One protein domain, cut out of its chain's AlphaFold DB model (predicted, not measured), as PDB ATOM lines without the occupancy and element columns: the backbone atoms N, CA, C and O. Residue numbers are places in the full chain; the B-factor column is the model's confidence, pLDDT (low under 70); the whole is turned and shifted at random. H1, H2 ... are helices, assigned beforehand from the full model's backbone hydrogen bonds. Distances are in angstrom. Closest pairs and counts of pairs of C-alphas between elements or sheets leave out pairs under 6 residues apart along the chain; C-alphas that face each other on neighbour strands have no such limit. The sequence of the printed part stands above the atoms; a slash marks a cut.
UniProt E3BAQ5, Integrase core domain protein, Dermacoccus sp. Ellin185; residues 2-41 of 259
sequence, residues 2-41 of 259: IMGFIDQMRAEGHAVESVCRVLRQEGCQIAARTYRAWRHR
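Overview. This is residues 2 to 41 of the 259 residues of the protein "Integrase core domain protein" of Dermacoccus sp. Ellin185 (UniProt E3BAQ5). Three short helices make a small rounded body: H2 and H3 meet near their first residues as a wide V, and H1 packs near the corner of the V, folded back with H2 as a hairpin. The arms of the V, H2 and H3, run out from that corner opposite ways and make most of the longest axis, while residues 26 to 31 run back from the far end of H2 to the corner. The printed part has 40 residues, with three named helices in the order H1, H2, H3 and no named strand; its class is all helix. It is compact, with a radius of gyration of the C-alphas of 9.2 A, and its C-alphas span 25 by 20 by 14 A.

Along the chain. H1 comprises residues 2 to 11 and is 14.4 A long from first to last C-alpha. It begins at C-alpha 2, at (15.727, 5.751, -22.249). A tight link of 4 residues leads to H2, residues 16 to 25, also 14.4 A long. H2 begins at C-alpha 16, at (19.348, 6.751, -10.804). After a short link of 6 residues comes H3, residues 32 to 40, 12.3 A long, which ends at C-alpha 40, at (31.040, 7.981, -18.932).

Arrangement. H1 and H2 form a helical hairpin. They touch, the closest C-alphas being those of Arg 10 and Val 16, 6.2 A apart, and run opposite ways at a steep tilt of 44 degrees. H1 and H3 only just touch, with 3 pairs of C-alphas within 8 A, the closest being those of Met 3 and Tyr 35 at 6.4 A. Their lines are about perpendicular, at 86 degrees. H2 and H3 also only just touch, with 3 pairs of C-alphas within 8 A, the closest being those of Glu 17 and Ala 32 at 5.7 A. They run opposite ways at a steep tilt of 53 degrees. The helix packing is mostly crossed, with no shallow tilt among these three pairs. In H1, H2 and H3 every O i to N i+4 pair is within hydrogen-bond range.

Size, cuts and confidence. The two C-alphas farthest apart in the domain, those of Gln 25 and Arg 41, are 26.2 A from each other. The first and last printed C-alphas, those of Ile 2 and Arg 41, are 15.7 A apart. The printed part has no cut, and no link is long. The mean pLDDT of the printed part is 92.1, and no printed residue is under 70.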
ATOM      1  N   ILE A   2      15.697   6.154 -23.688       87.75
ATOM      2  CA  ILE A   2      15.727   5.751 -22.249       87.75
ATOM      3  C   ILE A   2      16.829   6.451 -21.430       87.75
ATOM      4  O   ILE A   2      16.566   6.965 -20.350       87.75
ATOM      5  N   MET A   3      18.063   6.517 -21.944       90.19
ATOM      6  CA  MET A   3      19.172   7.151 -21.207       90.19
ATOM      7  C   MET A   3      18.953   8.651 -20.971       90.19
ATOM      8  O   MET A   3      19.257   9.143 -19.893       90.19
ATOM      9  N   GLY A   4      18.373   9.349 -21.955       89.69
ATOM     10  CA  GLY A   4      18.021  10.767 -21.836       89.69
ATOM     11  C   GLY A   4      16.939  11.025 -20.784       89.69
ATOM     12  O   GLY A   4      17.060  11.974 -20.024       89.69
ATOM     13  N   PHE A   5      15.941  10.141 -20.674       91.88
ATOM     14  CA  PHE A   5      14.939  10.206 -19.606       91.88
ATOM     15  C   PHE A   5      15.565  10.003 -18.217       91.88
ATOM     16  O   PHE A   5      15.268  10.750 -17.292       91.88
ATOM     17  N   ILE A   6      16.484   9.038 -18.068       92.81
ATOM     18  CA  ILE A   6      17.205   8.831 -16.800       92.81
ATOM     19  C   ILE A   6      18.054  10.063 -16.442       92.81
ATOM     20  O   ILE A   6      18.088  10.452 -15.276       92.81
ATOM     21  N   ASP A   7      18.707  10.690 -17.428       93.06
ATOM     22  CA  ASP A   7      19.463  11.937 -17.232       93.06
ATOM     23  C   ASP A   7      18.554  13.090 -16.780       93.06
ATOM     24  O   ASP A   7      18.910  13.809 -15.847       93.06
ATOM     25  N   GLN A   8      17.370  13.226 -17.381       94.56
ATOM     26  CA  GLN A   8      16.381  14.231 -16.996       94.56
ATOM     27  C   GLN A   8      15.887  14.020 -15.557       94.56
ATOM     28  O   GLN A   8      15.985  14.929 -14.739       94.56
ATOM     29  N   MET A   9      15.434  12.811 -15.213       94.38
ATOM     30  CA  MET A   9      14.956  12.495 -13.858       94.38
ATOM     31  C   MET A   9      16.046  12.709 -12.803       94.38
ATOM     32  O   MET A   9      15.777  13.168 -11.695       94.38
ATOM     33  N   ARG A  10      17.303  12.412 -13.146       92.75
ATOM     34  CA  ARG A  10      18.442  12.717 -12.281       92.75
ATOM     35  C   ARG A  10      18.637  14.223 -12.094       92.75
ATOM     36  O   ARG A  10      18.931  14.640 -10.977       92.75
ATOM     37  N   ALA A  11      18.504  15.022 -13.153       94.25
ATOM     38  CA  ALA A  11      18.597  16.481 -13.073       94.25
ATOM     39  C   ALA A  11      17.477  17.088 -12.207       94.25
ATOM     40  O   ALA A  11      17.711  18.067 -11.506       94.25
ATOM     41  N   GLU A  12      16.307  16.452 -12.187       95.69
ATOM     42  CA  GLU A  12      15.175  16.778 -11.306       95.69
ATOM     43  C   GLU A  12      15.368  16.278  -9.854       95.69
ATOM     44  O   GLU A  12      14.516  16.493  -8.996       95.69
ATOM     45  N   GLY A  13      16.507  15.643  -9.541       94.38
ATOM     46  CA  GLY A  13      16.894  15.230  -8.187       94.38
ATOM     47  C   GLY A  13      16.618  13.762  -7.849       94.38
ATOM     48  O   GLY A  13      16.886  13.325  -6.728       94.38
ATOM     49  N   HIS A  14      16.123  12.958  -8.794       95.19
ATOM     50  CA  HIS A  14      15.846  11.545  -8.543       95.19
ATOM     51  C   HIS A  14      17.110  10.676  -8.614       95.19
ATOM     52  O   HIS A  14      17.916  10.754  -9.543       95.19
ATOM     53  N   ALA A  15      17.268   9.765  -7.648       94.62
ATOM     54  CA  ALA A  15      18.354   8.788  -7.670       94.62
ATOM     55  C   ALA A  15      18.209   7.823  -8.862       94.62
ATOM     56  O   ALA A  15      17.146   7.233  -9.075       94.62
ATOM     57  N   VAL A  16      19.302   7.606  -9.601       92.88
ATOM     58  CA  VAL A  16      19.348   6.751 -10.804       92.88
ATOM     59  C   VAL A  16      18.816   5.342 -10.519       92.88
ATOM     60  O   VAL A  16      18.079   4.777 -11.321       92.88
ATOM     61  N   GLU A  17      19.145   4.773  -9.362       94.81
ATOM     62  CA  GLU A  17      18.675   3.463  -8.915       94.81
ATOM     63  C   GLU A  17      17.153   3.393  -8.771       94.81
ATOM     64  O   GLU A  17      16.557   2.362  -9.092       94.81
ATOM     65  N   SER A  18      16.528   4.475  -8.302       94.94
ATOM     66  CA  SER A  18      15.073   4.588  -8.177       94.94
ATOM     67  C   SER A  18      14.421   4.674  -9.550       94.94
ATOM     68  O   SER A  18      13.500   3.911  -9.829       94.94
ATOM     69  N   VAL A  19      14.967   5.495 -10.448       94.75
ATOM     70  CA  VAL A  19      14.468   5.628 -11.825       94.75
ATOM     71  C   VAL A  19      14.594   4.302 -12.585       94.75
ATOM     72  O   VAL A  19      13.620   3.809 -13.147       94.75
ATOM     73  N   CYS A  20      15.760   3.648 -12.543       94.25
ATOM     74  CA  CYS A  20      15.957   2.344 -13.185       94.25
ATOM     75  C   CYS A  20      15.095   1.233 -12.567       94.25
ATOM     76  O   CYS A  20      14.862   0.219 -13.221       94.25
ATOM     77  N   ARG A  21      14.680   1.348 -11.299       94.19
ATOM     78  CA  ARG A  21      13.771   0.383 -10.661       94.19
ATOM     79  C   ARG A  21      12.358   0.516 -11.217       94.19
ATOM     80  O   ARG A  21      11.808  -0.500 -11.621       94.19
ATOM     81  N   VAL A  22      11.836   1.740 -11.294       94.75
ATOM     82  CA  VAL A  22      10.515   2.014 -11.883       94.75
ATOM     83  C   VAL A  22      10.492   1.589 -13.349       94.75
ATOM     84  O   VAL A  22       9.637   0.813 -13.752       94.75
ATOM     85  N   LEU A  23      11.513   1.959 -14.129       94.12
ATOM     86  CA  LEU A  23      11.617   1.540 -15.531       94.12
ATOM     87  C   LEU A  23      11.591   0.012 -15.704       94.12
ATOM     88  O   LEU A  23      10.981  -0.483 -16.645       94.12
ATOM     89  N   ARG A  24      12.214  -0.749 -14.794       94.62
ATOM     90  CA  ARG A  24      12.169  -2.220 -14.825       94.62
ATOM     91  C   ARG A  24      10.784  -2.786 -14.516       94.62
ATOM     92  O   ARG A  24      10.442  -3.815 -15.086       94.62
ATOM     93  N   GLN A  25      10.016  -2.140 -13.638       94.44
ATOM     94  CA  GLN A  25       8.626  -2.521 -13.354       94.44
ATOM     95  C   GLN A  25       7.738  -2.310 -14.586       94.44
ATOM     96  O   GLN A  25       6.922  -3.167 -14.897       94.44
ATOM     97  N   GLU A  26       8.016  -1.261 -15.363       92.94
ATOM     98  CA  GLU A  26       7.362  -0.960 -16.645       92.94
ATOM     99  C   GLU A  26       7.948  -1.749 -17.840       92.94
ATOM    100  O   GLU A  26       7.775  -1.381 -19.001       92.94
ATOM    101  N   GLY A  27       8.701  -2.826 -17.585       91.75
ATOM    102  CA  GLY A  27       9.225  -3.723 -18.624       91.75
ATOM    103  C   GLY A  27      10.507  -3.263 -19.332       91.75
ATOM    104  O   GLY A  27      11.028  -3.985 -20.185       91.75
ATOM    105  N   CYS A  28      11.089  -2.114 -18.974       90.94
ATOM    106  CA  CYS A  28      12.372  -1.667 -19.524       90.94
ATOM    107  C   CYS A  28      13.553  -2.319 -18.785       90.94
ATOM    108  O   CYS A  28      13.905  -1.947 -17.664       90.94
ATOM    109  N   GLN A  29      14.238  -3.261 -19.438       90.62
ATOM    110  CA  GLN A  29      15.421  -3.929 -18.885       90.62
ATOM    111  C   GLN A  29      16.656  -3.007 -18.875       90.62
ATOM    112  O   GLN A  29      17.487  -3.028 -19.782       90.62
ATOM    113  N   ILE A  30      16.794  -2.185 -17.830       91.56
ATOM    114  CA  ILE A  30      17.908  -1.242 -17.652       91.56
ATOM    115  C   ILE A  30      18.505  -1.337 -16.238       91.56
ATOM    116  O   ILE A  30      17.793  -1.383 -15.236       91.56
ATOM    117  N   ALA A  31      19.838  -1.343 -16.147       91.88
ATOM    118  CA  ALA A  31      20.570  -1.304 -14.884       91.88
ATOM    119  C   ALA A  31      21.301   0.036 -14.705       91.88
ATOM    120  O   ALA A  31      21.822   0.597 -15.671       91.88
ATOM    121  N   ALA A  32      21.438   0.500 -13.457       90.81
ATOM    122  CA  ALA A  32      22.165   1.733 -13.136       90.81
ATOM    123  C   ALA A  32      23.621   1.702 -13.641       90.81
ATOM    124  O   ALA A  32      24.127   2.708 -14.135       90.81
ATOM    125  N   ARG A  33      24.275   0.527 -13.614       90.94
ATOM    126  CA  ARG A  33      25.616   0.330 -14.199       90.94
ATOM    127  C   ARG A  33      25.656   0.622 -15.701       90.94
ATOM    128  O   ARG A  33      26.630   1.187 -16.177       90.94
ATOM    129  N   THR A  34      24.599   0.270 -16.434       90.25
ATOM    130  CA  THR A  34      24.497   0.479 -17.882       90.25
ATOM    131  C   THR A  34      24.335   1.962 -18.193       90.25
ATOM    132  O   THR A  34      24.998   2.466 -19.095       90.25
ATOM    133  N   TYR A  35      23.517   2.677 -17.412       90.50
ATOM    134  CA  TYR A  35      23.404   4.134 -17.508       90.50
ATOM    135  C   TYR A  35      24.731   4.829 -17.180       90.50
ATOM    136  O   TYR A  35      25.185   5.666 -17.953       90.50
ATOM    137  N   ARG A  36      25.404   4.447 -16.086       89.69
ATOM    138  CA  ARG A  36      26.713   5.016 -15.715       89.69
ATOM    139  C   ARG A  36      27.764   4.760 -16.793       89.69
ATOM    140  O   ARG A  36      28.446   5.692 -17.203       89.69
ATOM    141  N   ALA A  37      27.855   3.526 -17.287       89.06
ATOM    142  CA  ALA A  37      28.763   3.172 -18.373       89.06
ATOM    143  C   ALA A  37      28.477   3.997 -19.633       89.06
ATOM    144  O   ALA A  37      29.408   4.505 -20.242       89.06
ATOM    145  N   TRP A  38      27.205   4.190 -19.993       89.31
ATOM    146  CA  TRP A  38      26.809   5.067 -21.093       89.31
ATOM    147  C   TRP A  38      27.200   6.531 -20.843       89.31
ATOM    148  O   TRP A  38      27.753   7.168 -21.733       89.31
ATOM    149  N   ARG A  39      26.987   7.048 -19.628       88.19
ATOM    150  CA  ARG A  39      27.240   8.451 -19.265       88.19
ATOM    151  C   ARG A  39      28.724   8.818 -19.231       88.19
ATOM    152  O   ARG A  39      29.061   9.981 -19.457       88.19
ATOM    153  N   HIS A  40      29.581   7.845 -18.929       86.62
ATOM    154  CA  HIS A  40      31.040   7.981 -18.932       86.62
ATOM    155  C   HIS A  40      31.692   7.497 -20.233       86.62
ATOM    156  O   HIS A  40      32.907   7.607 -20.379       86.62
ATOM    157  N   ARG A  41      30.920   6.950 -21.180       83.31
ATOM    158  CA  ARG A  41      31.455   6.449 -22.445       83.31
ATOM    159  C   ARG A  41      31.990   7.614 -23.276       83.31
ATOM    160  O   ARG A  41      31.227   8.472 -23.709       83.31
TER     161      ARG A  41